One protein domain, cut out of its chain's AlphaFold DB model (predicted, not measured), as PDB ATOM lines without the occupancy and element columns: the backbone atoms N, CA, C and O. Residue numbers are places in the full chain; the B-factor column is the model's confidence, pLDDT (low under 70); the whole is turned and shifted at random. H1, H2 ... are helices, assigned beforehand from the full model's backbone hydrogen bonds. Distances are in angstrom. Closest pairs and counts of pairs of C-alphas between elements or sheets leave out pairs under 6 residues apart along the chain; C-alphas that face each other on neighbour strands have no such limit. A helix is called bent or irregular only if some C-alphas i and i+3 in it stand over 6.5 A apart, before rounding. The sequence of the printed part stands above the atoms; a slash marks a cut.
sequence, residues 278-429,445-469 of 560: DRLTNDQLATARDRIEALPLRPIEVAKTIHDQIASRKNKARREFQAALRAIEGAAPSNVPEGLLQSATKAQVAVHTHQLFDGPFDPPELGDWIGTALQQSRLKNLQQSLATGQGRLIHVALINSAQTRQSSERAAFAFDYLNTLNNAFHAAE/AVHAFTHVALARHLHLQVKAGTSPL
ATOM      1  N   ASP A 278      57.730  12.582 -21.506       84.00
ATOM      2  CA  ASP A 278      56.500  12.379 -20.736       84.00
ATOM      3  C   ASP A 278      55.324  13.244 -21.180       84.00
ATOM      4  O   ASP A 278      54.170  12.853 -20.993       84.00
ATOM      5  N   ARG A 279      55.605  14.404 -21.781       85.19
ATOM      6  CA  ARG A 279      54.583  15.365 -22.210       85.19
ATOM      7  C   ARG A 279      53.973  15.041 -23.573       85.19
ATOM      8  O   ARG A 279      52.959  15.640 -23.912       85.19
ATOM      9  N   LEU A 280      54.568  14.128 -24.337       84.06
ATOM     10  CA  LEU A 280      54.098  13.786 -25.680       84.06
ATOM     11  C   LEU A 280      52.791  12.987 -25.624       84.06
ATOM     12  O   LEU A 280      52.596  12.182 -24.719       84.06
ATOM     13  N   THR A 281      51.874  13.155 -26.569       86.31
ATOM     14  CA  THR A 281      50.707  12.263 -26.715       86.31
ATOM     15  C   THR A 281      51.124  10.911 -27.306       86.31
ATOM     16  O   THR A 281      52.266  10.734 -27.724       86.31
ATOM     17  N   ASN A 282      50.222   9.923 -27.316       83.50
ATOM     18  CA  ASN A 282      50.518   8.631 -27.942       83.50
ATOM     19  C   ASN A 282      50.818   8.799 -29.443       83.50
ATOM     20  O   ASN A 282      51.823   8.274 -29.915       83.50
ATOM     21  N   ASP A 283      50.031   9.614 -30.149       85.25
ATOM     22  CA  ASP A 283      50.233   9.900 -31.578       85.25
ATOM     23  C   ASP A 283      51.572  10.592 -31.846       85.25
ATOM     24  O   ASP A 283      52.275  10.272 -32.806       85.25
ATOM     25  N   GLN A 284      51.963  11.518 -30.965       89.50
ATOM     26  CA  GLN A 284      53.259  12.187 -31.049       89.50
ATOM     27  C   GLN A 284      54.417  11.211 -30.822       89.50
ATOM     28  O   GLN A 284      55.425  11.311 -31.515       89.50
ATOM     29  N   LEU A 285      54.280  10.256 -29.894       89.69
ATOM     30  CA  LEU A 285      55.287   9.215 -29.668       89.69
ATOM     31  C   LEU A 285      55.417   8.272 -30.870       89.69
ATOM     32  O   LEU A 285      56.539   7.969 -31.266       89.69
ATOM     33  N   ALA A 286      54.298   7.852 -31.466       87.06
ATOM     34  CA  ALA A 286      54.302   7.005 -32.659       87.06
ATOM     35  C   ALA A 286      54.963   7.729 -33.841       87.06
ATOM     36  O   ALA A 286      55.914   7.225 -34.431       87.06
ATOM     37  N   THR A 287      54.560   8.980 -34.087       90.00
ATOM     38  CA  THR A 287      55.162   9.829 -35.125       90.00
ATOM     39  C   THR A 287      56.661  10.034 -34.891       90.00
ATOM     40  O   THR A 287      57.448  10.009 -35.835       90.00
ATOM     41  N   ALA A 288      57.079  10.257 -33.641       88.38
ATOM     42  CA  ALA A 288      58.485  10.452 -33.307       88.38
ATOM     43  C   ALA A 288      59.313   9.177 -33.524       88.38
ATOM     44  O   ALA A 288      60.414   9.266 -34.065       88.38
ATOM     45  N   ARG A 289      58.781   8.000 -33.162       91.00
ATOM     46  CA  ARG A 289      59.411   6.704 -33.453       91.00
ATOM     47  C   ARG A 289      59.636   6.537 -34.957       91.00
ATOM     48  O   ARG A 289      60.772   6.324 -35.369       91.00
ATOM     49  N   ASP A 290      58.588   6.705 -35.760       88.56
ATOM     50  CA  ASP A 290      58.655   6.474 -37.207       88.56
ATOM     51  C   ASP A 290      59.636   7.446 -37.886       88.56
ATOM     52  O   ASP A 290      60.433   7.060 -38.742       88.56
ATOM     53  N   ARG A 291      59.654   8.715 -37.450       89.75
ATOM     54  CA  ARG A 291      60.623   9.709 -37.938       89.75
ATOM     55  C   ARG A 291      62.060   9.351 -37.573       89.75
ATOM     56  O   ARG A 291      62.939   9.521 -38.409       89.75
ATOM     57  N   ILE A 292      62.307   8.862 -36.356       88.00
ATOM     58  CA  ILE A 292      63.642   8.426 -35.920       88.00
ATOM     59  C   ILE A 292      64.135   7.243 -36.749       88.00
ATOM     60  O   ILE A 292      65.310   7.207 -37.112       88.00
ATOM     61  N   GLU A 293      63.265   6.286 -37.065       85.00
ATOM     62  CA  GLU A 293      63.636   5.120 -37.872       85.00
ATOM     63  C   GLU A 293      64.042   5.489 -39.301       85.00
ATOM     64  O   GLU A 293      64.921   4.824 -39.860       85.00
ATOM     65  N   ALA A 294      63.453   6.563 -39.840       86.69
ATOM     66  CA  ALA A 294      63.745   7.121 -41.157       86.69
ATOM     67  C   ALA A 294      65.007   8.006 -41.208       86.69
ATOM     68  O   ALA A 294      65.449   8.368 -42.301       86.69
ATOM     69  N   LEU A 295      65.603   8.374 -40.066       83.25
ATOM     70  CA  LEU A 295      66.813   9.198 -40.053       83.25
ATOM     71  C   LEU A 295      68.042   8.399 -40.532       83.25
ATOM     72  O   LEU A 295      68.280   7.290 -40.043       83.25
ATOM     73  N   PRO A 296      68.902   8.981 -41.397       82.12
ATOM     74  CA  PRO A 296      70.157   8.353 -41.823       82.12
ATOM     75  C   PRO A 296      71.118   8.049 -40.665       82.12
ATOM     76  O   PRO A 296      71.903   7.105 -40.727       82.12
ATOM     77  N   LEU A 297      71.069   8.851 -39.599       83.38
ATOM     78  CA  LEU A 297      71.792   8.632 -38.350       83.38
ATOM     79  C   LEU A 297      70.778   8.614 -37.216       83.38
ATOM     80  O   LEU A 297      70.113   9.616 -36.954       83.38
ATOM     81  N   ARG A 298      70.639   7.458 -36.565       84.56
ATOM     82  CA  ARG A 298      69.650   7.271 -35.506       84.56
ATOM     83  C   ARG A 298      70.184   7.829 -34.183       84.56
ATOM     84  O   ARG A 298      71.203   7.333 -33.705       84.56
ATOM     85  N   PRO A 299      69.493   8.790 -33.546       88.00
ATOM     86  CA  PRO A 299      69.864   9.274 -32.221       88.00
ATOM     87  C   PRO A 299      69.493   8.241 -31.153       88.00
ATOM     88  O   PRO A 299      68.370   8.229 -30.651       88.00
ATOM     89  N   ILE A 300      70.438   7.356 -30.820       85.50
ATOM     90  CA  ILE A 300      70.208   6.168 -29.977       85.50
ATOM     91  C   ILE A 300      69.574   6.530 -28.627       85.50
ATOM     92  O   ILE A 300      68.613   5.885 -28.211       85.50
ATOM     93  N   GLU A 301      70.055   7.576 -27.954       83.50
ATOM     94  CA  GLU A 301      69.546   7.974 -26.634       83.50
ATOM     95  C   GLU A 301      68.098   8.483 -26.685       83.50
ATOM     96  O   GLU A 301      67.261   8.110 -25.855       83.50
ATOM     97  N   VAL A 302      67.771   9.291 -27.696       86.38
ATOM     98  CA  VAL A 302      66.412   9.811 -27.910       86.38
ATOM     99  C   VAL A 302      65.473   8.681 -28.322       86.38
ATOM    100  O   VAL A 302      64.374   8.563 -27.776       86.38
ATOM    101  N   ALA A 303      65.929   7.807 -29.223       87.75
ATOM    102  CA  ALA A 303      65.198   6.619 -29.641       87.75
ATOM    103  C   ALA A 303      64.856   5.740 -28.435       87.75
ATOM    104  O   ALA A 303      63.690   5.398 -28.243       87.75
ATOM    105  N   LYS A 304      65.843   5.434 -27.585       89.75
ATOM    106  CA  LYS A 304      65.652   4.644 -26.364       89.75
ATOM    107  C   LYS A 304      64.617   5.281 -25.439       89.75
ATOM    108  O   LYS A 304      63.682   4.612 -25.016       89.75
ATOM    109  N   THR A 305      64.729   6.585 -25.204       89.06
ATOM    110  CA  THR A 305      63.806   7.332 -24.338       89.06
ATOM    111  C   THR A 305      62.355   7.263 -24.840       89.06
ATOM    112  O   THR A 305      61.426   7.083 -24.051       89.06
ATOM    113  N   ILE A 306      62.140   7.364 -26.157       88.69
ATOM    114  CA  ILE A 306      60.809   7.216 -26.770       88.69
ATOM    115  C   ILE A 306      60.290   5.783 -26.627       88.69
ATOM    116  O   ILE A 306      59.138   5.597 -26.232       88.69
ATOM    117  N   HIS A 307      61.126   4.775 -26.888       91.94
ATOM    118  CA  HIS A 307      60.744   3.365 -26.756       91.94
ATOM    119  C   HIS A 307      60.366   3.001 -25.315       91.94
ATOM    120  O   HIS A 307      59.319   2.386 -25.092       91.94
ATOM    121  N   ASP A 308      61.159   3.437 -24.336       90.62
ATOM    122  CA  ASP A 308      60.892   3.211 -22.914       90.62
ATOM    123  C   ASP A 308      59.553   3.842 -22.505       90.62
ATOM    124  O   ASP A 308      58.749   3.227 -21.792       90.62
ATOM    125  N   GLN A 309      59.252   5.037 -23.019       91.00
ATOM    126  CA  GLN A 309      57.985   5.701 -22.738       91.00
ATOM    127  C   GLN A 309      56.789   5.017 -23.413       91.00
ATOM    128  O   GLN A 309      55.728   4.882 -22.794       91.00
ATOM    129  N   ILE A 310      56.943   4.541 -24.648       91.06
ATOM    130  CA  ILE A 310      55.928   3.731 -25.336       91.06
ATOM    131  C   ILE A 310      55.624   2.467 -24.517       91.06
ATOM    132  O   ILE A 310      54.459   2.190 -24.206       91.06
ATOM    133  N   ALA A 311      56.657   1.741 -24.085       92.06
ATOM    134  CA  ALA A 311      56.512   0.544 -23.259       92.06
ATOM    135  C   ALA A 311      55.819   0.853 -21.921       92.06
ATOM    136  O   ALA A 311      54.885   0.150 -21.518       92.06
ATOM    137  N   SER A 312      56.214   1.943 -21.256       91.56
ATOM    138  CA  SER A 312      55.589   2.429 -20.022       91.56
ATOM    139  C   SER A 312      54.084   2.667 -20.196       91.56
ATOM    140  O   SER A 312      53.280   2.201 -19.377       91.56
ATOM    141  N   ARG A 313      53.667   3.312 -21.293       89.38
ATOM    142  CA  ARG A 313      52.252   3.604 -21.576       89.38
ATOM    143  C   ARG A 313      51.432   2.369 -21.890       89.38
ATOM    144  O   ARG A 313      50.348   2.223 -21.323       89.38
ATOM    145  N   LYS A 314      51.959   1.455 -22.704       91.62
ATOM    146  CA  LYS A 314      51.323   0.156 -22.976       91.62
ATOM    147  C   LYS A 314      51.089  -0.614 -21.677       91.62
ATOM    148  O   LYS A 314      49.966  -1.026 -21.376       91.62
ATOM    149  N   ASN A 315      52.127  -0.720 -20.849       91.12
ATOM    150  CA  ASN A 315      52.058  -1.417 -19.567       91.12
ATOM    151  C   ASN A 315      51.114  -0.729 -18.576       91.12
ATOM    152  O   ASN A 315      50.434  -1.397 -17.798       91.12
ATOM    153  N   LYS A 316      51.056   0.606 -18.569       91.19
ATOM    154  CA  LYS A 316      50.096   1.359 -17.753       91.19
ATOM    155  C   LYS A 316      48.660   1.091 -18.204       91.19
ATOM    156  O   LYS A 316      47.846   0.721 -17.365       91.19
ATOM    157  N   ALA A 317      48.363   1.202 -19.499       89.06
ATOM    158  CA  ALA A 317      47.021   0.973 -20.032       89.06
ATOM    159  C   ALA A 317      46.532  -0.458 -19.751       89.06
ATOM    160  O   ALA A 317      45.421  -0.645 -19.253       89.06
ATOM    161  N   ARG A 318      47.395  -1.465 -19.953       90.38
ATOM    162  CA  ARG A 318      47.074  -2.869 -19.649       90.38
ATOM    163  C   ARG A 318      46.820  -3.101 -18.158       90.38
ATOM    164  O   ARG A 318      45.862  -3.784 -17.803       90.38
ATOM    165  N   ARG A 319      47.633  -2.508 -17.275       91.25
ATOM    166  CA  ARG A 319      47.426  -2.590 -15.816       91.25
ATOM    167  C   ARG A 319      46.132  -1.912 -15.375       91.25
ATOM    168  O   ARG A 319      45.415  -2.479 -14.559       91.25
ATOM    169  N   GLU A 320      45.821  -0.731 -15.908       90.94
ATOM    170  CA  GLU A 320      44.569  -0.027 -15.605       90.94
ATOM    171  C   GLU A 320      43.342  -0.826 -16.055       90.94
ATOM    172  O   GLU A 320      42.361  -0.896 -15.316       90.94
ATOM    173  N   PHE A 321      43.406  -1.468 -17.224       92.50
ATOM    174  CA  PHE A 321      42.370  -2.391 -17.688       92.50
ATOM    175  C   PHE A 321      42.177  -3.568 -16.721       92.50
ATOM    176  O   PHE A 321      41.062  -3.798 -16.245       92.50
ATOM    177  N   GLN A 322      43.255  -4.279 -16.378       89.19
ATOM    178  CA  GLN A 322      43.190  -5.420 -15.460       89.19
ATOM    179  C   GLN A 322      42.651  -5.017 -14.083       89.19
ATOM    180  O   GLN A 322      41.817  -5.718 -13.515       89.19
ATOM    181  N   ALA A 323      43.092  -3.873 -13.557       88.44
ATOM    182  CA  ALA A 323      42.605  -3.342 -12.290       88.44
ATOM    183  C   ALA A 323      41.109  -3.000 -12.351       88.44
ATOM    184  O   ALA A 323      40.378  -3.339 -11.423       88.44
ATOM    185  N   ALA A 324      40.639  -2.388 -13.444       89.06
ATOM    186  CA  ALA A 324      39.227  -2.055 -13.624       89.06
ATOM    187  C   ALA A 324      38.335  -3.304 -13.698       89.06
ATOM    188  O   ALA A 324      37.263  -3.317 -13.102       89.06
ATOM    189  N   LEU A 325      38.783  -4.368 -14.376       88.19
ATOM    190  CA  LEU A 325      38.047  -5.635 -14.427       88.19
ATOM    191  C   LEU A 325      37.979  -6.306 -13.044       88.19
ATOM    192  O   LEU A 325      36.909  -6.740 -12.620       88.19
ATOM    193  N   ARG A 326      39.095  -6.335 -12.304       83.94
ATOM    194  CA  ARG A 326      39.141  -6.917 -10.948       83.94
ATOM    195  C   ARG A 326      38.346  -6.119  -9.920       83.94
ATOM    196  O   ARG A 326      37.782  -6.709  -9.008       83.94
ATOM    197  N   ALA A 327      38.248  -4.797 -10.065       83.94
ATOM    198  CA  ALA A 327      37.474  -3.957  -9.148       83.94
ATOM    199  C   ALA A 327      35.982  -4.346  -9.081       83.94
ATOM    200  O   ALA A 327      35.302  -4.021  -8.107       83.94
ATOM    201  N   ILE A 328      35.479  -5.083 -10.077       84.56
ATOM    202  CA  ILE A 328      34.107  -5.597 -10.102       84.56
ATOM    203  C   ILE A 328      33.908  -6.747  -9.090       84.56
ATOM    204  O   ILE A 328      32.788  -6.965  -8.636       84.56
ATOM    205  N   GLU A 329      34.975  -7.447  -8.676       72.12
ATOM    206  CA  GLU A 329      34.933  -8.662  -7.834       72.12
ATOM    207  C   GLU A 329      34.280  -8.456  -6.455       72.12
ATOM    208  O   GLU A 329      33.726  -9.396  -5.889       72.12
ATOM    209  N   GLY A 330      34.262  -7.224  -5.943       66.00
ATOM    210  CA  GLY A 330      33.609  -6.856  -4.681       66.00
ATOM    211  C   GLY A 330      32.525  -5.788  -4.829       66.00
ATOM    212  O   GLY A 330      32.091  -5.216  -3.830       66.00
ATOM    213  N   ALA A 331      32.119  -5.464  -6.057       72.81
ATOM    214  CA  ALA A 331      31.150  -4.406  -6.292       72.81
ATOM    215  C   ALA A 331      29.740  -4.849  -5.871       72.81
ATOM    216  O   ALA A 331      29.292  -5.951  -6.189       72.81
ATOM    217  N   ALA A 332      29.012  -3.960  -5.186       71.25
ATOM    218  CA  ALA A 332      27.576  -4.134  -4.981       71.25
ATOM    219  C   ALA A 332      26.865  -4.268  -6.346       71.25
ATOM    220  O   ALA A 332      27.319  -3.638  -7.307       71.25
ATOM    221  N   PRO A 333      25.747  -5.015  -6.451       68.12
ATOM    222  CA  PRO A 333      25.052  -5.230  -7.722       68.12
ATOM    223  C   PRO A 333      24.767  -3.945  -8.512       68.12
ATOM    224  O   PRO A 333      24.915  -3.950  -9.727       68.12
ATOM    225  N   SER A 334      24.455  -2.841  -7.823       67.50
ATOM    226  CA  SER A 334      24.210  -1.512  -8.406       67.50
ATOM    227  C   SER A 334      25.429  -0.859  -9.075       67.50
ATOM    228  O   SER A 334      25.262  -0.005  -9.938       67.50
ATOM    229  N   ASN A 335      26.651  -1.262  -8.717       74.38
ATOM    230  CA  ASN A 335      27.899  -0.727  -9.275       74.38
ATOM    231  C   ASN A 335      28.461  -1.593 -10.411       74.38
ATOM    232  O   ASN A 335      29.425  -1.200 -11.072       74.38
ATOM    233  N   VAL A 336      27.889  -2.778 -10.645       78.81
ATOM    234  CA  VAL A 336      28.365  -3.698 -11.687       78.81
ATOM    235  C   VAL A 336      28.267  -3.084 -13.092       78.81
ATOM    236  O   VAL A 336      29.230  -3.239 -13.844       78.81
ATOM    237  N   PRO A 337      27.201  -2.342 -13.467       78.38
ATOM    238  CA  PRO A 337      27.143  -1.676 -14.768       78.38
ATOM    239  C   PRO A 337      28.248  -0.651 -14.998       78.38
ATOM    240  O   PRO A 337      28.877  -0.648 -16.056       78.38
ATOM    241  N   GLU A 338      28.505   0.193 -13.996       82.25
ATOM    242  CA  GLU A 338      29.574   1.192 -14.053       82.25
ATOM    243  C   GLU A 338      30.934   0.501 -14.189       82.25
ATOM    244  O   GLU A 338      31.700   0.828 -15.094       82.25
ATOM    245  N   GLY A 339      31.199  -0.523 -13.373       86.69
ATOM    246  CA  GLY A 339      32.442  -1.289 -13.439       86.69
ATOM    247  C   GLY A 339      32.659  -1.991 -14.784       86.69
ATOM    248  O   GLY A 339      33.756  -1.918 -15.341       86.69
ATOM    249  N   LEU A 340      31.623  -2.621 -15.353       88.38
ATOM    250  CA  LEU A 340      31.692  -3.297 -16.655       88.38
ATOM    251  C   LEU A 340      32.043  -2.328 -17.790       88.38
ATOM    252  O   LEU A 340      32.963  -2.594 -18.566       88.38
ATOM    253  N   LEU A 341      31.345  -1.193 -17.881       87.81
ATOM    254  CA  LEU A 341      31.583  -0.210 -18.942       87.81
ATOM    255  C   LEU A 341      32.877   0.585 -18.727       87.81
ATOM    256  O   LEU A 341      33.560   0.928 -19.696       87.81
ATOM    257  N   GLN A 342      33.274   0.832 -17.477       89.56
ATOM    258  CA  GLN A 342      34.586   1.390 -17.161       89.56
ATOM    259  C   GLN A 342      35.707   0.433 -17.583       89.56
ATOM    260  O   GLN A 342      36.680   0.871 -18.201       89.56
ATOM    261  N   SER A 343      35.562  -0.864 -17.304       92.31
ATOM    262  CA  SER A 343      36.499  -1.900 -17.741       92.31
ATOM    263  C   SER A 343      36.581  -1.973 -19.270       92.31
ATOM    264  O   SER A 343      37.687  -1.932 -19.809       92.31
ATOM    265  N   ALA A 344      35.442  -1.936 -19.973       91.75
ATOM    266  CA  ALA A 344      35.392  -1.865 -21.436       91.75
ATOM    267  C   ALA A 344      36.101  -0.613 -21.985       91.75
ATOM    268  O   ALA A 344      36.888  -0.701 -22.922       91.75
ATOM    269  N   THR A 345      35.897   0.551 -21.359       89.19
ATOM    270  CA  THR A 345      36.568   1.806 -21.748       89.19
ATOM    271  C   THR A 345      38.087   1.697 -21.574       89.19
ATOM    272  O   THR A 345      38.855   2.131 -22.432       89.19
ATOM    273  N   LYS A 346      38.550   1.104 -20.466       92.25
ATOM    274  CA  LYS A 346      39.983   0.889 -20.219       92.25
ATOM    275  C   LYS A 346      40.584  -0.143 -21.171       92.25
ATOM    276  O   LYS A 346      41.707   0.064 -21.627       92.25
ATOM    277  N   ALA A 347      39.838  -1.192 -21.513       92.44
ATOM    278  CA  ALA A 347      40.221  -2.141 -22.551       92.44
ATOM    279  C   ALA A 347      40.369  -1.438 -23.906       92.44
ATOM    280  O   ALA A 347      41.399  -1.599 -24.548       92.44
ATOM    281  N   GLN A 348      39.419  -0.582 -24.294       90.50
ATOM    282  CA  GLN A 348      39.483   0.177 -25.547       90.50
ATOM    283  C   GLN A 348      40.730   1.064 -25.617       90.50
ATOM    284  O   GLN A 348      41.414   1.087 -26.634       90.50
ATOM    285  N   VAL A 349      41.072   1.756 -24.522       89.62
ATOM    286  CA  VAL A 349      42.304   2.560 -24.443       89.62
ATOM    287  C   VAL A 349      43.552   1.685 -24.577       89.62
ATOM    288  O   VAL A 349      44.496   2.074 -25.264       89.62
ATOM    289  N   ALA A 350      43.577   0.512 -23.939       91.06
ATOM    290  CA  ALA A 350      44.703  -0.415 -24.027       91.06
ATOM    291  C   ALA A 350      44.865  -0.994 -25.442       91.06
ATOM    292  O   ALA A 350      45.982  -1.006 -25.955       91.06
ATOM    293  N   VAL A 351      43.760  -1.387 -26.082       91.06
ATOM    294  CA  VAL A 351      43.726  -1.859 -27.474       91.06
ATOM    295  C   VAL A 351      44.184  -0.762 -28.422       91.06
ATOM    296  O   VAL A 351      45.093  -0.989 -29.204       91.06
ATOM    297  N   HIS A 352      43.645   0.450 -28.306       88.94
ATOM    298  CA  HIS A 352      44.053   1.570 -29.153       88.94
ATOM    299  C   HIS A 352      45.541   1.914 -28.981       88.94
ATOM    300  O   HIS A 352      46.250   2.157 -29.952       88.94
ATOM    301  N   THR A 353      46.042   1.877 -27.742       88.06
ATOM    302  CA  THR A 353      47.470   2.088 -27.455       88.06
ATOM    303  C   THR A 353      48.332   0.995 -28.085       88.06
ATOM    304  O   THR A 353      49.399   1.296 -28.610       88.06
ATOM    305  N   HIS A 354      47.890  -0.263 -28.052       90.31
ATOM    306  CA  HIS A 354      48.569  -1.350 -28.750       90.31
ATOM    307  C   HIS A 354      48.528  -1.136 -30.264       90.31
ATOM    308  O   HIS A 354      49.578  -1.149 -30.888       90.31
ATOM    309  N   GLN A 355      47.357  -0.828 -30.828       89.69
ATOM    310  CA  GLN A 355      47.179  -0.630 -32.266       89.69
ATOM    311  C   GLN A 355      48.113   0.426 -32.844       89.69
ATOM    312  O   GLN A 355      48.700   0.252 -33.910       89.69
ATOM    313  N   LEU A 356      48.274   1.520 -32.105       87.06
ATOM    314  CA  LEU A 356      49.125   2.625 -32.507       87.06
ATOM    315  C   LEU A 356      50.619   2.259 -32.527       87.06
ATOM    316  O   LEU A 356      51.373   2.787 -33.342       87.06
ATOM    317  N   PHE A 357      51.065   1.387 -31.619       89.12
ATOM    318  CA  PHE A 357      52.487   1.100 -31.433       89.12
ATOM    319  C   PHE A 357      52.936  -0.244 -32.015       89.12
ATOM    320  O   PHE A 357      54.073  -0.337 -32.464       89.12
ATOM    321  N   ASP A 358      52.083  -1.258 -32.050       86.12
ATOM    322  CA  ASP A 358      52.453  -2.623 -32.441       86.12
ATOM    323  C   ASP A 358      51.800  -3.068 -33.760       86.12
ATOM    324  O   ASP A 358      52.200  -4.084 -34.323       86.12
ATOM    325  N   GLY A 359      50.843  -2.295 -34.289       84.75
ATOM    326  CA  GLY A 359      50.095  -2.641 -35.499       84.75
ATOM    327  C   GLY A 359      48.699  -3.203 -35.197       84.75
ATOM    328  O   GLY A 359      48.206  -3.045 -34.086       84.75
ATOM    329  N   PRO A 360      47.996  -3.788 -36.180       86.12
ATOM    330  CA  PRO A 360      46.603  -4.206 -36.014       86.12
ATOM    331  C   PRO A 360      46.426  -5.166 -34.829       86.12
ATOM    332  O   PRO A 360      47.250  -6.040 -34.599       86.12
ATOM    333  N   PHE A 361      45.332  -4.979 -34.086       85.00
ATOM    334  CA  PHE A 361      45.008  -5.772 -32.899       85.00
ATOM    335  C   PHE A 361      43.937  -6.805 -33.231       85.00
ATOM    336  O   PHE A 361      42.853  -6.440 -33.706       85.00
ATOM    337  N   ASP A 362      44.231  -8.069 -32.946       80.88
ATOM    338  CA  ASP A 362      43.379  -9.188 -33.327       80.88
ATOM    339  C   ASP A 362      42.337  -9.515 -32.234       80.88
ATOM    340  O   ASP A 362      42.658  -9.538 -31.044       80.88
ATOM    341  N   PRO A 363      41.074  -9.840 -32.587       75.44
ATOM    342  CA  PRO A 363      40.032 -10.155 -31.602       75.44
ATOM    343  C   PRO A 363      40.375 -11.272 -30.589       75.44
ATOM    344  O   PRO A 363      40.002 -11.132 -29.421       75.44
ATOM    345  N   PRO A 364      41.086 -12.361 -30.960       82.62
ATOM    346  CA  PRO A 364      41.535 -13.372 -30.001       82.62
ATOM    347  C   PRO A 364      42.456 -12.827 -28.898       82.62
ATOM    348  O   PRO A 364      42.339 -13.272 -27.756       82.62
ATOM    349  N   GLU A 365      43.297 -11.821 -29.179       85.94
ATOM    350  CA  GLU A 365      44.194 -11.240 -28.167       85.94
ATOM    351  C   GLU A 365      43.421 -10.567 -27.028       85.94
ATOM    352  O   GLU A 365      43.838 -10.625 -25.866       85.94
ATOM    353  N   LEU A 366      42.261  -9.965 -27.321       87.25
ATOM    354  CA  LEU A 366      41.382  -9.422 -26.281       87.25
ATOM    355  C   LEU A 366      40.897 -10.527 -25.343       87.25
ATOM    356  O   LEU A 366      40.851 -10.330 -24.126       87.25
ATOM    357  N   GLY A 367      40.558 -11.684 -25.914       86.31
ATOM    358  CA  GLY A 367      40.180 -12.883 -25.175       86.31
ATOM    359  C   GLY A 367      41.281 -13.333 -24.224       86.31
ATOM    360  O   GLY A 367      41.003 -13.565 -23.049       86.31
ATOM    361  N   ASP A 368      42.532 -13.351 -24.679       86.62
ATOM    362  CA  ASP A 368      43.688 -13.716 -23.852       86.62
ATOM    363  C   ASP A 368      43.955 -12.700 -22.737       86.62
ATOM    364  O   ASP A 368      44.265 -13.064 -21.594       86.62
ATOM    365  N   TRP A 369      43.806 -11.406 -23.029       88.00
ATOM    366  CA  TRP A 369      43.962 -10.344 -22.035       88.00
ATOM    367  C   TRP A 369      42.903 -10.436 -20.941       88.00
ATOM    368  O   TRP A 369      43.233 -10.305 -19.757       88.00
ATOM    369  N   ILE A 370      41.652 -10.684 -21.332       88.06
ATOM    370  CA  ILE A 370      40.546 -10.943 -20.412       88.06
ATOM    371  C   ILE A 370      40.827 -12.226 -19.625       88.06
ATOM    372  O   ILE A 370      40.836 -12.184 -18.399       88.06
ATOM    373  N   GLY A 371      41.137 -13.338 -20.293       82.75
ATOM    374  CA  GLY A 371      41.417 -14.631 -19.667       82.75
ATOM    375  C   GLY A 371      42.523 -14.548 -18.615       82.75
ATOM    376  O   GLY A 371      42.349 -15.035 -17.500       82.75
ATOM    377  N   THR A 372      43.612 -13.836 -18.909       83.06
ATOM    378  CA  THR A 372      44.709 -13.582 -17.955       83.06
ATOM    379  C   THR A 372      44.230 -12.807 -16.723       83.06
ATOM    380  O   THR A 372      44.616 -13.112 -15.593       83.06
ATOM    381  N   ALA A 373      43.385 -11.793 -16.918       80.00
ATOM    382  CA  ALA A 373      42.824 -11.011 -15.822       80.00
ATOM    383  C   ALA A 373      41.834 -11.833 -14.972       80.00
ATOM    384  O   ALA A 373      41.828 -11.706 -13.743       80.00
ATOM    385  N   LEU A 374      41.049 -12.703 -15.620       77.69
ATOM    386  CA  LEU A 374      40.081 -13.604 -14.993       77.69
ATOM    387  C   LEU A 374      40.757 -14.750 -14.226       77.69
ATOM    388  O   LEU A 374      40.326 -15.064 -13.129       77.69
ATOM    389  N   GLN A 375      41.850 -15.345 -14.716       71.44
ATOM    390  CA  GLN A 375      42.574 -16.409 -13.990       71.44
ATOM    391  C   GLN A 375      43.070 -15.961 -12.606       71.44
ATOM    392  O   GLN A 375      43.260 -16.779 -11.706       71.44
ATOM    393  N   GLN A 376      43.263 -14.657 -12.428       60.66
ATOM    394  CA  GLN A 376      43.734 -14.049 -11.189       60.66
ATOM    395  C   GLN A 376      42.590 -13.590 -10.260       60.66
ATOM    396  O   GLN A 376      42.880 -13.044  -9.199       60.66
ATOM    397  N   SER A 377      41.315 -13.798 -10.627       58.38
ATOM    398  CA  SER A 377      40.126 -13.348  -9.874       58.38
ATOM    399  C   SER A 377      38.973 -14.370  -9.925       58.38
ATOM    400  O   SER A 377      38.637 -14.914 -10.974       58.38
ATOM    401  N   ARG A 378      38.317 -14.682  -8.798       58.75
ATOM    402  CA  ARG A 378      37.205 -15.664  -8.753       58.75
ATOM    403  C   ARG A 378      35.865 -14.954  -8.944       58.75
ATOM    404  O   ARG A 378      35.050 -14.848  -8.031       58.75
ATOM    405  N   LEU A 379      35.608 -14.506 -10.167       67.12
ATOM    406  CA  LEU A 379      34.503 -13.609 -10.533       67.12
ATOM    407  C   LEU A 379      33.111 -14.278 -10.678       67.12
ATOM    408  O   LEU A 379      32.373 -13.993 -11.621       67.12
ATOM    409  N   LYS A 380      32.694 -15.121  -9.721       67.75
ATOM    410  CA  LYS A 380      31.368 -15.789  -9.745       67.75
ATOM    411  C   LYS A 380      30.191 -14.804  -9.822       67.75
ATOM    412  O   LYS A 380      29.231 -15.038 -10.550       67.75
ATOM    413  N   ASN A 381      30.284 -13.675  -9.116       68.12
ATOM    414  CA  ASN A 381      29.243 -12.639  -9.120       68.12
ATOM    415  C   ASN A 381      29.144 -11.917 -10.474       68.12
ATOM    416  O   ASN A 381      28.050 -11.561 -10.910       68.12
ATOM    417  N   LEU A 382      30.274 -11.726 -11.163       76.38
ATOM    418  CA  LEU A 382      30.295 -11.109 -12.488       76.38
ATOM    419  C   LEU A 382      29.688 -12.040 -13.535       76.38
ATOM    420  O   LEU A 382      28.869 -11.600 -14.337       76.38
ATOM    421  N   GLN A 383      30.023 -13.329 -13.473       77.25
ATOM    422  CA  GLN A 383      29.426 -14.360 -14.317       77.25
ATOM    423  C   GLN A 383      27.902 -14.422 -14.129       77.25
ATOM    424  O   GLN A 383      27.157 -14.416 -15.108       77.25
ATOM    425  N   GLN A 384      27.416 -14.394 -12.883       74.88
ATOM    426  CA  GLN A 384      25.979 -14.344 -12.604       74.88
ATOM    427  C   GLN A 384      25.335 -13.045 -13.123       74.88
ATOM    428  O   GLN A 384      24.238 -13.081 -13.685       74.88
ATOM    429  N   SER A 385      26.017 -11.902 -13.000       75.69
ATOM    430  CA  SER A 385      25.531 -10.621 -13.531       75.69
ATOM    431  C   SER A 385      25.427 -10.611 -15.061       75.69
ATOM    432  O   SER A 385      24.447 -10.095 -15.601       75.69
ATOM    433  N   LEU A 386      26.387 -11.216 -15.765       77.75
ATOM    434  CA  LEU A 386      26.368 -11.357 -17.226       77.75
ATOM    435  C   LEU A 386      25.324 -12.379 -17.709       77.75
ATOM    436  O   LEU A 386      24.741 -12.187 -18.774       77.75
ATOM    437  N   ALA A 387      25.034 -13.427 -16.929       74.56
ATOM    438  CA  ALA A 387      24.067 -14.464 -17.303       74.56
ATOM    439  C   ALA A 387      22.601 -14.080 -17.022       74.56
ATOM    440  O   ALA A 387      21.700 -14.385 -17.813       74.56
ATOM    441  N   THR A 388      22.331 -13.440 -15.880       70.19
ATOM    442  CA  THR A 388      20.956 -13.191 -15.401       70.19
ATOM    443  C   THR A 388      20.766 -11.852 -14.681       70.19
ATOM    444  O   THR A 388      19.674 -11.604 -14.184       70.19
ATOM    445  N   GLY A 389      21.794 -11.002 -14.576       71.00
ATOM    446  CA  GLY A 389      21.744  -9.743 -13.816       71.00
ATOM    447  C   GLY A 389      21.886  -8.479 -14.671       71.00
ATOM    448  O   GLY A 389      21.532  -8.453 -15.848       71.00
ATOM    449  N   GLN A 390      22.410  -7.404 -14.066       71.69
ATOM    450  CA  GLN A 390      22.499  -6.085 -14.712       71.69
ATOM    451  C   GLN A 390      23.463  -6.074 -15.912       71.69
ATOM    452  O   GLN A 390      23.228  -5.361 -16.885       71.69
ATOM    453  N   GLY A 391      24.514  -6.901 -15.886       74.19
ATOM    454  CA  GLY A 391      25.436  -7.056 -17.015       74.19
ATOM    455  C   GLY A 391      24.746  -7.588 -18.273       74.19
ATOM    456  O   GLY A 391      25.004  -7.090 -19.371       74.19
ATOM    457  N   ARG A 392      23.802  -8.527 -18.122       76.50
ATOM    458  CA  ARG A 392      22.982  -9.018 -19.237       76.50
ATOM    459  C   ARG A 392      22.130  -7.919 -19.857       76.50
ATOM    460  O   ARG A 392      21.975  -7.887 -21.070       76.50
ATOM    461  N   LEU A 393      21.582  -7.018 -19.048       74.12
ATOM    462  CA  LEU A 393      20.723  -5.945 -19.550       74.12
ATOM    463  C   LEU A 393      21.509  -4.908 -20.356       74.12
ATOM    464  O   LEU A 393      21.025  -4.468 -21.392       74.12
ATOM    465  N   ILE A 394      22.745  -4.593 -19.955       77.00
ATOM    466  CA  ILE A 394      23.674  -3.789 -20.776       77.00
ATOM    467  C   ILE A 394      23.922  -4.478 -22.116       77.00
ATOM    468  O   ILE A 394      23.928  -3.842 -23.165       77.00
ATOM    469  N   HIS A 395      24.131  -5.792 -22.088       74.50
ATOM    470  CA  HIS A 395      24.395  -6.557 -23.296       74.50
ATOM    471  C   HIS A 395      23.188  -6.572 -24.244       74.50
ATOM    472  O   HIS A 395      23.334  -6.229 -25.415       74.50
ATOM    473  N   VAL A 396      21.986  -6.848 -23.728       70.19
ATOM    474  CA  VAL A 396      20.722  -6.797 -24.484       70.19
ATOM    475  C   VAL A 396      20.449  -5.391 -25.033       70.19
ATOM    476  O   VAL A 396      20.077  -5.264 -26.199       70.19
ATOM    477  N   ALA A 397      20.721  -4.338 -24.255       68.75
ATOM    478  CA  ALA A 397      20.621  -2.949 -24.713       68.75
ATOM    479  C   ALA A 397      21.419  -2.704 -25.995       68.75
ATOM    480  O   ALA A 397      20.934  -2.099 -26.953       68.75
ATOM    481  N   LEU A 398      22.667  -3.175 -25.998       71.69
ATOM    482  CA  LEU A 398      23.589  -3.001 -27.109       71.69
ATOM    483  C   LEU A 398      23.216  -3.904 -28.292       71.69
ATOM    484  O   LEU A 398      23.353  -3.467 -29.435       71.69
ATOM    485  N   ILE A 399      22.688  -5.113 -28.048       68.75
ATOM    486  CA  ILE A 399      22.153  -6.004 -29.096       68.75
ATOM    487  C   ILE A 399      21.043  -5.298 -29.876       68.75
ATOM    488  O   ILE A 399      21.163  -5.158 -31.097       68.75
ATOM    489  N   ASN A 400      20.019  -4.819 -29.164       62.53
ATOM    490  CA  ASN A 400      18.806  -4.238 -29.751       62.53
ATOM    491  C   ASN A 400      19.065  -2.887 -30.439       62.53
ATOM    492  O   ASN A 400      18.259  -2.427 -31.239       62.53
ATOM    493  N   SER A 401      20.224  -2.272 -30.194       65.81
ATOM    494  CA  SER A 401      20.550  -0.929 -30.678       65.81
ATOM    495  C   SER A 401      21.602  -0.951 -31.788       65.81
ATOM    496  O   SER A 401      22.695  -0.394 -31.663       65.81
ATOM    497  N   ALA A 402      21.281  -1.607 -32.907       67.50
ATOM    498  CA  ALA A 402      22.193  -1.738 -34.048       67.50
ATOM    499  C   ALA A 402      22.632  -0.378 -34.627       67.50
ATOM    500  O   ALA A 402      23.820  -0.176 -34.881       67.50
ATOM    501  N   GLN A 403      21.712   0.584 -34.758       66.00
ATOM    502  CA  GLN A 403      22.028   1.947 -35.216       66.00
ATOM    503  C   GLN A 403      22.986   2.676 -34.260       66.00
ATOM    504  O   GLN A 403      23.872   3.416 -34.688       66.00
ATOM    505  N   THR A 404      22.858   2.436 -32.956       66.62
ATOM    506  CA  THR A 404      23.749   3.005 -31.940       66.62
ATOM    507  C   THR A 404      25.155   2.423 -32.026       66.62
ATOM    508  O   THR A 404      26.130   3.161 -31.913       66.62
ATOM    509  N   ARG A 405      25.282   1.118 -32.289       74.88
ATOM    510  CA  ARG A 405      26.588   0.482 -32.527       74.88
ATOM    511  C   ARG A 405      27.241   0.974 -33.820       74.88
ATOM    512  O   ARG A 405      28.447   1.165 -33.841       74.88
ATOM    513  N   GLN A 406      26.459   1.240 -34.865       73.56
ATOM    514  CA  GLN A 406      26.977   1.805 -36.119       73.56
ATOM    515  C   GLN A 406      27.444   3.262 -35.982       73.56
ATOM    516  O   GLN A 406      28.352   3.680 -36.690       73.56
ATOM    517  N   SER A 407      26.831   4.036 -35.084       69.75
ATOM    518  CA  SER A 407      27.132   5.464 -34.894       69.75
ATOM    519  C   SER A 407      28.119   5.760 -33.758       69.75
ATOM    520  O   SER A 407      28.560   6.900 -33.626       69.75
ATOM    521  N   SER A 408      28.483   4.765 -32.941       77.69
ATOM    522  CA  SER A 408      29.406   4.927 -31.811       77.69
ATOM    523  C   SER A 408      30.408   3.777 -31.725       77.69
ATOM    524  O   SER A 408      30.073   2.668 -31.302       77.69
ATOM    525  N   GLU A 409      31.676   4.075 -32.025       81.06
ATOM    526  CA  GLU A 409      32.795   3.130 -31.887       81.06
ATOM    527  C   GLU A 409      32.925   2.586 -30.461       81.06
ATOM    528  O   GLU A 409      33.260   1.422 -30.256       81.06
ATOM    529  N   ARG A 410      32.613   3.407 -29.449       78.88
ATOM    530  CA  ARG A 410      32.622   2.973 -28.045       78.88
ATOM    531  C   ARG A 410      31.533   1.946 -27.763       78.88
ATOM    532  O   ARG A 410      31.780   0.994 -27.030       78.88
ATOM    533  N   ALA A 411      30.340   2.129 -28.329       80.50
ATOM    534  CA  ALA A 411      29.234   1.191 -28.156       80.50
ATOM    535  C   ALA A 411      29.491  -0.130 -28.895       80.50
ATOM    536  O   ALA A 411      29.213  -1.194 -28.341       80.50
ATOM    537  N   ALA A 412      30.062  -0.069 -30.102       83.19
ATOM    538  CA  ALA A 412      30.509  -1.252 -30.836       83.19
ATOM    539  C   ALA A 412      31.585  -2.022 -30.052       83.19
ATOM    540  O   ALA A 412      31.402  -3.200 -29.756       83.19
ATOM    541  N   PHE A 413      32.637  -1.332 -29.600       89.06
ATOM    542  CA  PHE A 413      33.706  -1.957 -28.822       89.06
ATOM    543  C   PHE A 413      33.195  -2.552 -27.504       89.06
ATOM    544  O   PHE A 413      33.562  -3.668 -27.148       89.06
ATOM    545  N   ALA A 414      32.330  -1.843 -26.771       87.94
ATOM    546  CA  ALA A 414      31.757  -2.352 -25.527       87.94
ATOM    547  C   ALA A 414      30.917  -3.620 -25.751       87.94
ATOM    548  O   ALA A 414      30.966  -4.536 -24.932       87.94
ATOM    549  N   PHE A 415      30.180  -3.696 -26.860       87.44
ATOM    550  CA  PHE A 415      29.433  -4.892 -27.241       87.44
ATOM    551  C   PHE A 415      30.364  -6.087 -27.499       87.44
ATOM    552  O   PHE A 415      30.168  -7.152 -26.907       87.44
ATOM    553  N   ASP A 416      31.405  -5.901 -28.312       88.25
ATOM    554  CA  ASP A 416      32.375  -6.955 -28.635       88.25
ATOM    555  C   ASP A 416      33.182  -7.389 -27.405       88.25
ATOM    556  O   ASP A 416      33.403  -8.581 -27.174       88.25
ATOM    557  N   TYR A 417      33.548  -6.432 -26.553       91.75
ATOM    558  CA  TYR A 417      34.187  -6.685 -25.267       91.75
ATOM    559  C   TYR A 417      33.313  -7.551 -24.354       91.75
ATOM    560  O   TYR A 417      33.792  -8.551 -23.824       91.75
ATOM    561  N   LEU A 418      32.028  -7.213 -24.187       89.12
ATOM    562  CA  LEU A 418      31.106  -7.986 -23.346       89.12
ATOM    563  C   LEU A 418      30.851  -9.391 -23.910       89.12
ATOM    564  O   LEU A 418      30.790 -10.343 -23.133       89.12
ATOM    565  N   ASN A 419      30.768  -9.544 -25.237       87.50
ATOM    566  CA  ASN A 419      30.709 -10.861 -25.886       87.50
ATOM    567  C   ASN A 419      31.946 -11.699 -25.561       87.50
ATOM    568  O   ASN A 419      31.833 -12.854 -25.152       87.50
ATOM    569  N   THR A 420      33.128 -11.106 -25.716       88.69
ATOM    570  CA  THR A 420      34.410 -11.776 -25.473       88.69
ATOM    571  C   THR A 420      34.559 -12.150 -24.001       88.69
ATOM    572  O   THR A 420      34.957 -13.268 -23.683       88.69
ATOM    573  N   LEU A 421      34.159 -11.254 -23.096       88.50
ATOM    574  CA  LEU A 421      34.137 -11.492 -21.656       88.50
ATOM    575  C   LEU A 421      33.201 -12.647 -21.284       88.50
ATOM    576  O   LEU A 421      33.594 -13.533 -20.526       88.50
ATOM    577  N   ASN A 422      31.989 -12.678 -21.842       83.62
ATOM    578  CA  ASN A 422      31.035 -13.757 -21.597       83.62
ATOM    579  C   ASN A 422      31.543 -15.105 -22.142       83.62
ATOM    580  O   ASN A 422      31.467 -16.128 -21.462       83.62
ATOM    581  N   ASN A 423      32.139 -15.106 -23.338       82.12
ATOM    582  CA  ASN A 423      32.748 -16.297 -23.931       82.12
ATOM    583  C   ASN A 423      33.931 -16.815 -23.102       82.12
ATOM    584  O   ASN A 423      34.053 -18.024 -22.912       82.12
ATOM    585  N   ALA A 424      34.766 -15.922 -22.565       80.06
ATOM    586  CA  ALA A 424      35.889 -16.291 -21.706       80.06
ATOM    587  C   ALA A 424      35.424 -16.987 -20.414       80.06
ATOM    588  O   ALA A 424      36.027 -17.978 -20.003       80.06
ATOM    589  N   PHE A 425      34.312 -16.543 -19.815       76.31
ATOM    590  CA  PHE A 425      33.701 -17.243 -18.679       76.31
ATOM    591  C   PHE A 425      33.181 -18.636 -19.056       76.31
ATOM    592  O   PHE A 425      33.393 -19.586 -18.305       76.31
ATOM    593  N   HIS A 426      32.550 -18.785 -20.223       68.31
ATOM    594  CA  HIS A 426      32.054 -20.083 -20.695       68.31
ATOM    595  C   HIS A 426      33.163 -21.059 -21.114       68.31
ATOM    596  O   HIS A 426      32.969 -22.268 -21.009       68.31
ATOM    597  N   ALA A 427      34.311 -20.561 -21.574       64.38
ATOM    598  CA  ALA A 427      35.478 -21.376 -21.916       64.38
ATOM    599  C   ALA A 427      36.261 -21.849 -20.676       64.38
ATOM    600  O   ALA A 427      36.909 -22.894 -20.722       64.38
ATOM    601  N   ALA A 428      36.192 -21.104 -19.567       55.53
ATOM    602  CA  ALA A 428      36.879 -21.420 -18.314       55.53
ATOM    603  C   ALA A 428      36.145 -22.453 -17.428       55.53
ATOM    604  O   ALA A 428      36.716 -22.916 -16.440       55.53
ATOM    605  N   GLU A 429      34.909 -22.842 -17.763       50.19
ATOM    606  CA  GLU A 429      34.152 -23.873 -17.042       50.19
ATOM    607  C   GLU A 429      34.097 -25.204 -17.816       50.19
ATOM    608  O   GLU A 429      33.759 -25.218 -19.004       50.19
ATOM    609  N   ALA A 445      14.294  -4.070  -9.425       41.81
ATOM    610  CA  ALA A 445      14.260  -2.752 -10.050       41.81
ATOM    611  C   ALA A 445      15.660  -2.323 -10.557       41.81
ATOM    612  O   ALA A 445      16.438  -1.704  -9.836       41.81
ATOM    613  N   VAL A 446      16.010  -2.695 -11.793       51.38
ATOM    614  CA  VAL A 446      17.396  -2.699 -12.319       51.38
ATOM    615  C   VAL A 446      17.696  -1.566 -13.326       51.38
ATOM    616  O   VAL A 446      18.786  -1.465 -13.888       51.38
ATOM    617  N   HIS A 447      16.793  -0.619 -13.537       65.75
ATOM    618  CA  HIS A 447      16.926   0.259 -14.701       65.75
ATOM    619  C   HIS A 447      17.857   1.477 -14.520       65.75
ATOM    620  O   HIS A 447      18.694   1.735 -15.384       65.75
ATOM    621  N   ALA A 448      17.783   2.215 -13.407       65.44
ATOM    622  CA  ALA A 448      18.440   3.529 -13.298       65.44
ATOM    623  C   ALA A 448      19.979   3.480 -13.415       65.44
ATOM    624  O   ALA A 448      20.561   4.189 -14.236       65.44
ATOM    625  N   PHE A 449      20.636   2.604 -12.646       70.00
ATOM    626  CA  PHE A 449      22.099   2.452 -12.643       70.00
ATOM    627  C   PHE A 449      22.649   2.037 -14.013       70.00
ATOM    628  O   PHE A 449      23.669   2.554 -14.468       70.00
ATOM    629  N   THR A 450      21.940   1.135 -14.695       72.50
ATOM    630  CA  THR A 450      22.297   0.645 -16.030       72.50
ATOM    631  C   THR A 450      22.262   1.773 -17.062       72.50
ATOM    632  O   THR A 450      23.224   1.958 -17.810       72.50
ATOM    633  N   HIS A 451      21.194   2.574 -17.068       70.44
ATOM    634  CA  HIS A 451      21.059   3.706 -17.988       70.44
ATOM    635  C   HIS A 451      22.097   4.800 -17.726       70.44
ATOM    636  O   HIS A 451      22.711   5.295 -18.671       70.44
ATOM    637  N   VAL A 452      22.341   5.146 -16.460       71.19
ATOM    638  CA  VAL A 452      23.366   6.134 -16.092       71.19
ATOM    639  C   VAL A 452      24.752   5.669 -16.543       71.19
ATOM    640  O   VAL A 452      25.500   6.451 -17.132       71.19
ATOM    641  N   ALA A 453      25.090   4.393 -16.343       74.00
ATOM    642  CA  ALA A 453      26.367   3.842 -16.788       74.00
ATOM    643  C   ALA A 453      26.515   3.901 -18.323       74.00
ATOM    644  O   ALA A 453      27.557   4.343 -18.820       74.00
ATOM    645  N   LEU A 454      25.470   3.531 -19.075       74.31
ATOM    646  CA  LEU A 454      25.434   3.636 -20.542       74.31
ATOM    647  C   LEU A 454      25.619   5.087 -21.015       74.31
ATOM    648  O   LEU A 454      26.471   5.357 -21.864       74.31
ATOM    649  N   ALA A 455      24.883   6.037 -20.434       70.94
ATOM    650  CA  ALA A 455      24.993   7.453 -20.776       70.94
ATOM    651  C   ALA A 455      26.387   8.014 -20.451       70.94
ATOM    652  O   ALA A 455      26.967   8.763 -21.239       70.94
ATOM    653  N   ARG A 456      26.963   7.626 -19.311       73.25
ATOM    654  CA  ARG A 456      28.253   8.142 -18.844       73.25
ATOM    655  C   ARG A 456      29.438   7.627 -19.653       73.25
ATOM    656  O   ARG A 456      30.329   8.409 -19.976       73.25
ATOM    657  N   HIS A 457      29.471   6.330 -19.951       75.06
ATOM    658  CA  HIS A 457      30.635   5.693 -20.576       75.06
ATOM    659  C   HIS A 457      30.536   5.618 -22.098       75.06
ATOM    660  O   HIS A 457      31.554   5.713 -22.787       75.06
ATOM    661  N   LEU A 458      29.320   5.498 -22.632       72.31
ATOM    662  CA  LEU A 458      29.083   5.364 -24.069       72.31
ATOM    663  C   LEU A 458      28.491   6.634 -24.700       72.31
ATOM    664  O   LEU A 458      28.317   6.671 -25.914       72.31
ATOM    665  N   HIS A 459      28.219   7.678 -23.901       64.81
ATOM    666  CA  HIS A 459      27.625   8.953 -24.338       64.81
ATOM    667  C   HIS A 459      26.290   8.801 -25.077       64.81
ATOM    668  O   HIS A 459      25.933   9.617 -25.927       64.81
ATOM    669  N   LEU A 460      25.530   7.766 -24.730       62.16
ATOM    670  CA  LEU A 460      24.204   7.536 -25.283       62.16
ATOM    671  C   LEU A 460      23.210   8.457 -24.571       62.16
ATOM    672  O   LEU A 460      22.824   8.199 -23.433       62.16
ATOM    673  N   GLN A 461      22.857   9.574 -25.213       52.19
ATOM    674  CA  GLN A 461      21.852  10.499 -24.688       52.19
ATOM    675  C   GLN A 461      20.446   9.914 -24.840       52.19
ATOM    676  O   GLN A 461      20.081   9.428 -25.909       52.19
ATOM    677  N   VAL A 462      19.632  10.041 -23.790       50.00
ATOM    678  CA  VAL A 462      18.181   9.848 -23.870       50.00
ATOM    679  C   VAL A 462      17.606  11.113 -24.513       50.00
ATOM    680  O   VAL A 462      17.504  12.151 -23.867       50.00
ATOM    681  N   LYS A 463      17.303  11.084 -25.814       42.72
ATOM    682  CA  LYS A 463      16.613  12.207 -26.471       42.72
ATOM    683  C   LYS A 463      15.105  12.063 -26.295       42.72
ATOM    684  O   LYS A 463      14.549  11.006 -26.577       42.72
ATOM    685  N   ALA A 464      14.433  13.147 -25.912       38.19
ATOM    686  CA  ALA A 464      12.980  13.226 -25.999       38.19
ATOM    687  C   ALA A 464      12.543  13.158 -27.476       38.19
ATOM    688  O   ALA A 464      12.983  13.961 -28.298       38.19
ATOM    689  N   GLY A 465      11.690  12.189 -27.817       38.47
ATOM    690  CA  GLY A 465      10.986  12.132 -29.105       38.47
ATOM    691  C   GLY A 465      11.733  11.525 -30.301       38.47
ATOM    692  O   GLY A 465      11.133  11.381 -31.360       38.47
ATOM    693  N   THR A 466      12.991  11.107 -30.165       36.00
ATOM    694  CA  THR A 466      13.668  10.273 -31.176       36.00
ATOM    695  C   THR A 466      14.095   8.980 -30.521       36.00
ATOM    696  O   THR A 466      14.840   9.054 -29.547       36.00
ATOM    697  N   SER A 467      13.587   7.864 -31.062       30.84
ATOM    698  CA  SER A 467      13.737   6.482 -30.589       30.84
ATOM    699  C   SER A 467      14.927   6.333 -29.630       30.84
ATOM    700  O   SER A 467      16.079   6.290 -30.078       30.84
ATOM    701  N   PRO A 468      14.672   6.355 -28.304       34.97
ATOM    702  CA  PRO A 468      15.671   5.884 -27.367       34.97
ATOM    703  C   PRO A 468      15.912   4.421 -27.733       34.97
ATOM    704  O   PRO A 468      15.025   3.794 -28.310       34.97
ATOM    705  N   LEU A 469      17.101   3.894 -27.440       39.28
ATOM    706  CA  LEU A 469      17.360   2.454 -27.492       39.28
ATOM    707  C   LEU A 469      16.064   1.699 -27.154       39.28
ATOM    708  O   LEU A 469      15.492   1.999 -26.106       39.28
TER     709      LEU A 469
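This is residues 278 to 429 and 445 to 469 of the 560 residues of an uncharacterized protein of Hydrogenophaga sp. BPS33 (UniProt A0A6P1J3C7). A long helical hairpin, H2 and H3, makes the longest axis; H1 folds back along one end of H2, and a head of shorter helices, H4 to H9, gathers round H3 and the other end of the hairpin. Within this head H8 crosses H3, while H9 runs side by side with H3. H1, H2 and H3 form an up and down bundle, each helix running against the one before it. The printed part has 177 residues with nine named helices, H1 to H9 along the chain, and no named strand: the class is all helix. It is only just compact, close to loose, with a radius of gyration of the C-alphas of 18.7 A, and only just elongated, spanning 64 by 42 by 25 A.

H1, residues 282 to 293, and H2, residues 300 to 330, form a helical hairpin at a shallow tilt of 32 degrees, with C-alphas 285 and 306 closest at 6.5 A. H2 and H3, residues 333 to 358, form another at 19 degrees, with C-alphas 321 and 346 closest at 4.8 A. H3 is the hub, touching six helices; with residues 353 to 357 alone it touches H1, C-alphas 286 and 357 being closest at 6.3 A. H4, residues 363 to 375, touches H2 at a steep tilt of 60 degrees, closest at C-alphas 322 and 373, 5.6 A. H5, residues 380 to 388, and H6, residues 390 to 400, touch only at the corner, closest at C-alphas 386 and 392, 4.6 A. H7, residues 402 to 407, touches H8, residues 409 to 427, only at the corner, closest at C-alphas 405 and 412, 4.6 A. H8 touches H3 about perpendicular at 75 degrees, closest at C-alphas 344 and 414, 5.5 A. H9, residues 447 to 458, touches H3 at a shallow tilt of 16 degrees, the same way, closest at C-alphas 338 and 453, 5.0 A. H1 and H8 are apart. Every O i to N i+4 pair is within hydrogen-bond range in H1, H5, H6, H7, H8 and H9, against 24 of 27 in H2, 20 of 22 in H3 and 8 of 9 in H4.

H1 begins at C-alpha 282, (50.518, 8.631, -27.942). H2 is 46.4 A long, H3 37.0 A and H8 26.6 A. H2 is only just irregular, with C-alphas 327 and 330 6.6 A apart; H3 is irregular, with C-alphas 334 and 337 7.0 A apart. H9 ends at C-alpha 458, (29.083, 5.364, -24.069).

The two C-alphas farthest apart, those of Pro 296 and Ala 445, are 65.2 A apart. Residues 430 to 444 are not printed, and C-alphas 429 and 445 across the cut are 29.8 A apart. Of the links that are printed whole, none is long. Residues 294 to 299 stand free. The mean pLDDT of the printed part is 78.4, and 36 residues are under 70, among them 376 to 381 and 459 to 469.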